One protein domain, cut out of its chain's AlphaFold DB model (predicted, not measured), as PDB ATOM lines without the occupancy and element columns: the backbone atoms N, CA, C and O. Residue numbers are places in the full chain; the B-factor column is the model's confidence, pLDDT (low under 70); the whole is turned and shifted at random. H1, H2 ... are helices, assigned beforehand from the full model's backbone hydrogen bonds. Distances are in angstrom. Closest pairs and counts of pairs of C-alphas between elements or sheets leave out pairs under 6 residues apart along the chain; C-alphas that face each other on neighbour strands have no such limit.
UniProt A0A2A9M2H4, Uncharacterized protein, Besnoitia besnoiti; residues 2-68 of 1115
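AT A GLANCE: This is residues 2 to 68 of the 1115 residues of an uncharacterized protein of Besnoitia besnoiti (UniProt A0A2A9M2H4). One long helix, H4, has its start close to a small body of three shorter helices, and its residues 58 to 68 stick out as a free arm. In the body H1 and H2 form a helical hairpin, and H3 folds back loosely beside H2. The printed part has 67 residues with four named helices, in the order H1, H2, H3, H4, and no named strand; the class is all helix. The whole is compact, with a radius of gyration of the C-alphas of 12.5 A, and spans 35 by 28 by 24 A.

HOW THE PARTS SIT: H4, residues 51 to 68, touches no helix. It is close to but not clearly touching H1, residues 3 to 12; the closest C-alphas, of His 8 and Leu 51, are 6.3 A apart. These two run opposite ways at a shallow tilt of 33 degrees, only just short of steep. H1 touches H2, residues 16 to 29, which meets it with residues 16 to 20 alone; the closest C-alphas, of Ala 10 and Trp 16, are 4.7 A apart. This hairpin has a shallow tilt of 25 degrees, opposite ways. H3, residues 35 to 43, is close to but not clearly touching H2; the closest C-alphas, of Ile 24 and Ile 37, are 7.2 A apart. They run opposite ways at a shallow tilt of 30 degrees. H1 and H3 are apart, as are H2 and H4; H3 and H4 are only just apart, at 8.4 A. In H1, H2, H3 and H4 every O i to N i+4 pair is within hydrogen-bond range.

IN THESE COORDINATES: H4 runs 25.4 A from C-alpha 51 at (278.629, 229.414, 376.156) to C-alpha 68 at (254.918, 221.527, 380.893). H2 is 19.7 A long, H1 14.2 A and H3 11.8 A. H1 begins at C-alpha 3, (278.454, 218.940, 370.151).

THE WHOLE: The two C-alphas farthest apart, of Leu 13 and Arg 68, are 37.2 A apart. Without residues 58 to 68 the body spans 28 by 22 by 19 A. The printed part has no cut and no long link. The mean pLDDT of the printed part is 74.5; residues under 70 include 43 to 58.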
ATOM      1  N   LYS A   2     281.678 216.014 372.427       76.81
ATOM      2  CA  LYS A   2     280.233 216.335 372.390       76.81
ATOM      3  C   LYS A   2     279.982 217.612 371.584       76.81
ATOM      4  O   LYS A   2     280.794 218.530 371.620       76.81
ATOM      5  N   VAL A   3     278.811 217.747 370.956       67.94
ATOM      6  CA  VAL A   3     278.454 218.940 370.151       67.94
ATOM      7  C   VAL A   3     278.582 220.253 370.949       67.94
ATOM      8  O   VAL A   3     279.053 221.255 370.421       67.94
ATOM      9  N   LYS A   4     278.267 220.249 372.255       72.00
ATOM     10  CA  LYS A   4     278.477 221.410 373.150       72.00
ATOM     11  C   LYS A   4     279.960 221.810 373.271       72.00
ATOM     12  O   LYS A   4     280.260 222.991 373.388       72.00
ATOM     13  N   GLU A   5     280.863 220.833 373.282       78.19
ATOM     14  CA  GLU A   5     282.315 221.039 373.375       78.19
ATOM     15  C   GLU A   5     282.856 221.549 372.026       78.19
ATOM     16  O   GLU A   5     283.592 222.531 372.006       78.19
ATOM     17  N   LEU A   6     282.391 220.981 370.901       72.75
ATOM     18  CA  LEU A   6     282.702 221.438 369.536       72.75
ATOM     19  C   LEU A   6     282.297 222.904 369.310       72.75
ATOM     20  O   LEU A   6     283.118 223.719 368.901       72.75
ATOM     21  N   LEU A   7     281.051 223.258 369.639       75.56
ATOM     22  CA  LEU A   7     280.543 224.628 369.519       75.56
ATOM     23  C   LEU A   7     281.261 225.603 370.468       75.56
ATOM     24  O   LEU A   7     281.451 226.767 370.124       75.56
ATOM     25  N   HIS A   8     281.701 225.147 371.647       77.50
ATOM     26  CA  HIS A   8     282.481 225.991 372.553       77.50
ATOM     27  C   HIS A   8     283.905 226.240 372.039       77.50
ATOM     28  O   HIS A   8     284.352 227.386 372.055       77.50
ATOM     29  N   ALA A   9     284.587 225.210 371.528       75.56
ATOM     30  CA  ALA A   9     285.887 225.359 370.880       75.56
ATOM     31  C   ALA A   9     285.791 226.284 369.653       75.56
ATOM     32  O   ALA A   9     286.589 227.205 369.517       75.56
ATOM     33  N   ALA A  10     284.757 226.120 368.823       80.44
ATOM     34  CA  ALA A  10     284.506 226.976 367.664       80.44
ATOM     35  C   ALA A  10     284.259 228.450 368.026       80.44
ATOM     36  O   ALA A  10     284.681 229.352 367.304       80.44
ATOM     37  N   TYR A  11     283.590 228.701 369.156       80.06
ATOM     38  CA  TYR A  11     283.438 230.044 369.712       80.06
ATOM     39  C   TYR A  11     284.796 230.633 370.134       80.06
ATOM     40  O   TYR A  11     285.110 231.761 369.764       80.06
ATOM     41  N   LEU A  12     285.605 229.875 370.885       82.94
ATOM     42  CA  LEU A  12     286.910 230.330 371.390       82.94
ATOM     43  C   LEU A  12     287.932 230.574 370.268       82.94
ATOM     44  O   LEU A  12     288.710 231.517 370.347       82.94
ATOM     45  N   LEU A  13     287.897 229.757 369.213       83.94
ATOM     46  CA  LEU A  13     288.760 229.866 368.033       83.94
ATOM     47  C   LEU A  13     288.245 230.878 366.990       83.94
ATOM     48  O   LEU A  13     288.822 230.993 365.912       83.94
ATOM     49  N   GLY A  14     287.123 231.563 367.244       87.44
ATOM     50  CA  GLY A  14     286.492 232.500 366.304       87.44
ATOM     51  C   GLY A  14     285.878 231.862 365.045       87.44
ATOM     52  O   GLY A  14     285.128 232.520 364.325       87.44
ATOM     53  N   CYS A  15     286.115 230.571 364.792       90.62
ATOM     54  CA  CYS A  15     285.650 229.833 363.616       90.62
ATOM     55  C   CYS A  15     284.179 229.372 363.692       90.62
ATOM     56  O   CYS A  15     283.755 228.522 362.903       90.62
ATOM     57  N   TRP A  16     283.380 229.951 364.600       83.94
ATOM     58  CA  TRP A  16     281.958 229.645 364.805       83.94
ATOM     59  C   TRP A  16     281.178 229.516 363.492       83.94
ATOM     60  O   TRP A  16     280.439 228.556 363.318       83.94
ATOM     61  N   SER A  17     281.362 230.435 362.540       82.00
ATOM     62  CA  SER A  17     280.635 230.438 361.262       82.00
ATOM     63  C   SER A  17     280.957 229.246 360.350       82.00
ATOM     64  O   SER A  17     280.098 228.839 359.567       82.00
ATOM     65  N   ALA A  18     282.158 228.669 360.447       81.81
ATOM     66  CA  ALA A  18     282.537 227.461 359.717       81.81
ATOM     67  C   ALA A  18     281.958 226.207 360.392       81.81
ATOM     68  O   ALA A  18     281.364 225.361 359.724       81.81
ATOM     69  N   VAL A  19     282.045 226.121 361.722       82.06
ATOM     70  CA  VAL A  19     281.505 224.986 362.489       82.06
ATOM     71  C   VAL A  19     279.971 224.982 362.508       82.06
ATOM     72  O   VAL A  19     279.369 223.916 362.451       82.06
ATOM     73  N   GLU A  20     279.323 226.148 362.491       82.75
ATOM     74  CA  GLU A  20     277.877 226.286 362.287       82.75
ATOM     75  C   GLU A  20     277.452 225.691 360.935       82.75
ATOM     76  O   GLU A  20     276.510 224.903 360.893       82.75
ATOM     77  N   ARG A  21     278.177 225.994 359.845       85.50
ATOM     78  CA  ARG A  21     277.929 225.390 358.522       85.50
ATOM     79  C   ARG A  21     278.134 223.877 358.548       85.50
ATOM     80  O   ARG A  21     277.262 223.158 358.081       85.50
ATOM     81  N   LEU A  22     279.224 223.389 359.142       84.69
ATOM     82  CA  LEU A  22     279.475 221.949 359.275       84.69
ATOM     83  C   LEU A  22     278.373 221.242 360.078       84.69
ATOM     84  O   LEU A  22     277.923 220.176 359.676       84.69
ATOM     85  N   CYS A  23     277.878 221.848 361.160       78.88
ATOM     86  CA  CYS A  23     276.781 221.289 361.952       78.88
ATOM     87  C   CYS A  23     275.440 221.318 361.201       78.88
ATOM     88  O   CYS A  23     274.666 220.373 361.312       78.88
ATOM     89  N   ILE A  24     275.162 222.370 360.421       84.25
ATOM     90  CA  ILE A  24     273.973 222.449 359.559       84.25
ATOM     91  C   ILE A  24     274.033 221.374 358.468       84.25
ATOM     92  O   ILE A  24     273.087 220.598 358.357       84.25
ATOM     93  N   ASN A  25     275.149 221.269 357.741       86.31
ATOM     94  CA  ASN A  25     275.342 220.275 356.685       86.31
ATOM     95  C   ASN A  25     275.269 218.843 357.240       86.31
ATOM     96  O   ASN A  25     274.548 218.016 356.690       86.31
ATOM     97  N   PHE A  26     275.943 218.561 358.362       81.12
ATOM     98  CA  PHE A  26     275.890 217.255 359.025       81.12
ATOM     99  C   PHE A  26     274.465 216.900 359.466       81.12
ATOM    100  O   PHE A  26     274.005 215.784 359.228       81.12
ATOM    101  N   CYS A  27     273.729 217.844 360.063       80.88
ATOM    102  CA  CYS A  27     272.331 217.612 360.408       80.88
ATOM    103  C   CYS A  27     271.458 217.381 359.165       80.88
ATOM    104  O   CYS A  27     270.639 216.471 359.193       80.88
ATOM    105  N   GLN A  28     271.647 218.131 358.073       84.94
ATOM    106  CA  GLN A  28     270.901 217.919 356.825       84.94
ATOM    107  C   GLN A  28     271.174 216.539 356.212       84.94
ATOM    108  O   GLN A  28     270.220 215.839 355.889       84.94
ATOM    109  N   ALA A  29     272.441 216.125 356.117       87.94
ATOM    110  CA  ALA A  29     272.832 214.819 355.580       87.94
ATOM    111  C   ALA A  29     272.255 213.642 356.390       87.94
ATOM    112  O   ALA A  29     271.887 212.623 355.821       87.94
ATOM    113  N   ASN A  30     272.116 213.801 357.711       86.44
ATOM    114  CA  ASN A  30     271.552 212.784 358.605       86.44
ATOM    115  C   ASN A  30     270.027 212.930 358.828       86.44
ATOM    116  O   ASN A  30     269.489 212.356 359.773       86.44
ATOM    117  N   GLY A  31     269.321 213.758 358.044       84.75
ATOM    118  CA  GLY A  31     267.879 214.014 358.213       84.75
ATOM    119  C   GLY A  31     267.484 214.697 359.537       84.75
ATOM    120  O   GLY A  31     266.302 214.843 359.849       84.75
ATOM    121  N   LEU A  32     268.458 215.142 360.335       78.50
ATOM    122  CA  LEU A  32     268.243 215.761 361.636       78.50
ATOM    123  C   LEU A  32     267.708 217.185 361.469       78.50
ATOM    124  O   LEU A  32     268.281 218.019 360.760       78.50
ATOM    125  N   LYS A  33     266.643 217.505 362.212       81.81
ATOM    126  CA  LYS A  33     266.041 218.843 362.265       81.81
ATOM    127  C   LYS A  33     267.108 219.917 362.510       81.81
ATOM    128  O   LYS A  33     267.623 220.048 363.617       81.81
ATOM    129  N   THR A  34     267.390 220.750 361.507       80.81
ATOM    130  CA  THR A  34     268.271 221.932 361.654       80.81
ATOM    131  C   THR A  34     267.577 223.117 362.332       80.81
ATOM    132  O   THR A  34     268.210 224.145 362.582       80.81
ATOM    133  N   GLU A  35     266.289 222.972 362.655       79.62
ATOM    134  CA  GLU A  35     265.433 223.958 363.323       79.62
ATOM    135  C   GLU A  35     266.108 224.587 364.547       79.62
ATOM    136  O   GLU A  35     266.226 225.806 364.589       79.62
ATOM    137  N   TRP A  36     266.654 223.795 365.477       63.28
ATOM    138  CA  TRP A  36     267.294 224.309 366.700       63.28
ATOM    139  C   TRP A  36     268.541 225.172 366.433       63.28
ATOM    140  O   TRP A  36     268.797 226.122 367.173       63.28
ATOM    141  N   ILE A  37     269.301 224.901 365.363       68.88
ATOM    142  CA  ILE A  37     270.461 225.723 364.972       68.88
ATOM    143  C   ILE A  37     269.977 227.053 364.376       68.88
ATOM    144  O   ILE A  37     270.469 228.123 364.740       68.88
ATOM    145  N   ARG A  38     268.961 227.004 363.500       73.69
ATOM    146  CA  ARG A  38     268.323 228.204 362.927       73.69
ATOM    147  C   ARG A  38     267.636 229.046 364.006       73.69
ATOM    148  O   ARG A  38     267.693 230.268 363.952       73.69
ATOM    149  N   GLU A  39     267.032 228.406 365.001       70.12
ATOM    150  CA  GLU A  39     266.349 229.034 366.131       70.12
ATOM    151  C   GLU A  39     267.342 229.701 367.095       70.12
ATOM    152  O   GLU A  39     267.132 230.850 367.482       70.12
ATOM    153  N   LEU A  40     268.463 229.042 367.420       63.84
ATOM    154  CA  LEU A  40     269.573 229.659 368.160       63.84
ATOM    155  C   LEU A  40     270.111 230.900 367.437       63.84
ATOM    156  O   LEU A  40     270.408 231.902 368.084       63.84
ATOM    157  N   LYS A  41     270.182 230.864 366.102       70.50
ATOM    158  CA  LYS A  41     270.595 231.996 365.262       70.50
ATOM    159  C   LYS A  41     269.546 233.114 365.193       70.50
ATOM    160  O   LYS A  41     269.907 234.284 365.238       70.50
ATOM    161  N   ALA A  42     268.259 232.773 365.129       72.19
ATOM    162  CA  ALA A  42     267.157 233.735 365.118       72.19
ATOM    163  C   ALA A  42     266.974 234.432 366.479       72.19
ATOM    164  O   ALA A  42     266.715 235.632 366.532       72.19
ATOM    165  N   LYS A  43     267.162 233.699 367.585       69.75
ATOM    166  CA  LYS A  43     267.149 234.240 368.955       69.75
ATOM    167  C   LYS A  43     268.471 234.943 369.315       69.75
ATOM    168  O   LYS A  43     268.477 235.835 370.159       69.75
ATOM    169  N   GLY A  44     269.579 234.583 368.663       51.66
ATOM    170  CA  GLY A  44     270.908 235.193 368.795       51.66
ATOM    171  C   GLY A  44     271.140 236.368 367.839       51.66
ATOM    172  O   GLY A  44     271.980 236.293 366.944       51.66
ATOM    173  N   GLY A  45     270.403 237.468 368.018       48.28
ATOM    174  CA  GLY A  45     270.493 238.658 367.162       48.28
ATOM    175  C   GLY A  45     271.866 239.348 367.198       48.28
ATOM    176  O   GLY A  45     272.092 240.230 368.022       48.28
ATOM    177  N   ARG A  46     272.772 238.961 366.286       50.81
ATOM    178  CA  ARG A  46     274.179 239.417 366.116       50.81
ATOM    179  C   ARG A  46     275.126 239.214 367.303       50.81
ATOM    180  O   ARG A  46     276.327 239.098 367.077       50.81
ATOM    181  N   GLN A  47     274.632 239.155 368.536       49.97
ATOM    182  CA  GLN A  47     275.425 238.734 369.685       49.97
ATOM    183  C   GLN A  47     275.803 237.265 369.499       49.97
ATOM    184  O   GLN A  47     274.931 236.406 369.353       49.97
ATOM    185  N   SER A  48     277.109 236.995 369.467       51.72
ATOM    186  CA  SER A  48     277.665 235.659 369.264       51.72
ATOM    187  C   SER A  48     277.070 234.654 370.254       51.72
ATOM    188  O   SER A  48     276.717 234.991 371.387       51.72
ATOM    189  N   VAL A  49     276.935 233.398 369.822       53.81
ATOM    190  CA  VAL A  49     276.307 232.333 370.615       53.81
ATOM    191  C   VAL A  49     277.263 231.904 371.732       53.81
ATOM    192  O   VAL A  49     277.986 230.915 371.639       53.81
ATOM    193  N   THR A  50     277.311 232.709 372.796       56.34
ATOM    194  CA  THR A  50     278.200 232.488 373.935       56.34
ATOM    195  C   THR A  50     277.855 231.184 374.651       56.34
ATOM    196  O   THR A  50     276.696 230.754 374.702       56.34
ATOM    197  N   LEU A  51     278.854 230.577 375.297       51.88
ATOM    198  CA  LEU A  51     278.629 229.414 376.156       51.88
ATOM    199  C   LEU A  51     277.582 229.712 377.248       51.88
ATOM    200  O   LEU A  51     276.771 228.843 377.565       51.88
ATOM    201  N   ALA A  52     277.564 230.938 377.784       61.91
ATOM    202  CA  ALA A  52     276.562 231.386 378.748       61.91
ATOM    203  C   ALA A  52     275.146 231.392 378.145       61.91
ATOM    204  O   ALA A  52     274.219 230.889 378.774       61.91
ATOM    205  N   ASN A  53     274.974 231.869 376.908       57.59
ATOM    206  CA  ASN A  53     273.684 231.856 376.217       57.59
ATOM    207  C   ASN A  53     273.209 230.427 375.908       57.59
ATOM    208  O   ASN A  53     272.044 230.122 376.149       57.59
ATOM    209  N   LEU A  54     274.099 229.515 375.496       57.28
ATOM    210  CA  LEU A  54     273.768 228.091 375.324       57.28
ATOM    211  C   LEU A  54     273.380 227.407 376.644       57.28
ATOM    212  O   LEU A  54     272.448 226.602 376.680       57.28
ATOM    213  N   GLN A  55     274.069 227.720 377.743       67.69
ATOM    214  CA  GLN A  55     273.731 227.187 379.066       67.69
ATOM    215  C   GLN A  55     272.410 227.761 379.591       67.69
ATOM    216  O   GLN A  55     271.578 227.000 380.084       67.69
ATOM    217  N   ASN A  56     272.169 229.059 379.404       69.50
ATOM    218  CA  ASN A  56     270.899 229.707 379.724       69.50
ATOM    219  C   ASN A  56     269.745 229.157 378.876       69.50
ATOM    220  O   ASN A  56     268.667 228.934 379.419       69.50
ATOM    221  N   TYR A  57     269.959 228.878 377.585       63.53
ATOM    222  CA  TYR A  57     268.961 228.236 376.728       63.53
ATOM    223  C   TYR A  57     268.639 226.822 377.217       63.53
ATOM    224  O   TYR A  57     267.479 226.509 377.459       63.53
ATOM    225  N   ARG A  58     269.659 225.988 377.468       69.06
ATOM    226  CA  ARG A  58     269.467 224.620 377.983       69.06
ATOM    227  C   ARG A  58     268.820 224.591 379.372       69.06
ATOM    228  O   ARG A  58     268.057 223.670 379.657       69.06
ATOM    229  N   LYS A  59     269.106 225.581 380.227       82.12
ATOM    230  CA  LYS A  59     268.414 225.767 381.508       82.12
ATOM    231  C   LYS A  59     266.944 226.123 381.278       82.12
ATOM    232  O   LYS A  59     266.085 225.383 381.733       82.12
ATOM    233  N   ARG A  60     266.660 227.181 380.507       77.06
ATOM    234  CA  ARG A  60     265.288 227.607 380.173       77.06
ATOM    235  C   ARG A  60     264.471 226.480 379.544       77.06
ATOM    236  O   ARG A  60     263.332 226.313 379.943       77.06
ATOM    237  N   PHE A  61     265.059 225.692 378.641       75.94
ATOM    238  CA  PHE A  61     264.409 224.537 378.018       75.94
ATOM    239  C   PHE A  61     264.000 223.486 379.059       75.94
ATOM    240  O   PHE A  61     262.825 223.146 379.140       75.94
ATOM    241  N   ARG A  62     264.932 223.048 379.921       82.94
ATOM    242  CA  ARG A  62     264.631 222.128 381.036       82.94
ATOM    243  C   ARG A  62     263.603 222.698 382.013       82.94
ATOM    244  O   ARG A  62     262.771 221.958 382.526       82.94
ATOM    245  N   ASP A  63     263.657 223.997 382.285       85.56
ATOM    246  CA  ASP A  63     262.725 224.658 383.198       85.56
ATOM    247  C   ASP A  63     261.322 224.796 382.560       85.56
ATOM    248  O   ASP A  63     260.323 224.661 383.265       85.56
ATOM    249  N   SER A  64     261.212 224.978 381.236       77.81
ATOM    250  CA  SER A  64     259.934 224.927 380.501       77.81
ATOM    251  C   SER A  64     259.391 223.507 380.330       77.81
ATOM    252  O   SER A  64     258.189 223.305 380.438       77.81
ATOM    253  N   GLU A  65     260.261 222.520 380.126       79.12
ATOM    254  CA  GLU A  65     259.928 221.093 380.036       79.12
ATOM    255  C   GLU A  65     259.355 220.588 381.371       79.12
ATOM    256  O   GLU A  65     258.265 220.020 381.405       79.12
ATOM    257  N   LYS A  66     260.008 220.934 382.491       87.00
ATOM    258  CA  LYS A  66     259.483 220.707 383.847       87.00
ATOM    259  C   LYS A  66     258.146 221.397 384.097       87.00
ATOM    260  O   LYS A  66     257.269 220.788 384.694       87.00
ATOM    261  N   ARG A  67     257.976 222.650 383.653       85.62
ATOM    262  CA  ARG A  67     256.694 223.366 383.780       85.62
ATOM    263  C   ARG A  67     255.591 222.704 382.960       85.62
ATOM    264  O   ARG A  67     254.494 222.551 383.477       85.62
ATOM    265  N   ARG A  68     255.883 222.247 381.738       85.69
ATOM    266  CA  ARG A  68     254.918 221.527 380.893       85.69
ATOM    267  C   ARG A  68     254.501 220.187 381.510       85.69
ATOM    268  O   ARG A  68     253.335 219.840 381.430       85.69
TER     269      ARG A  68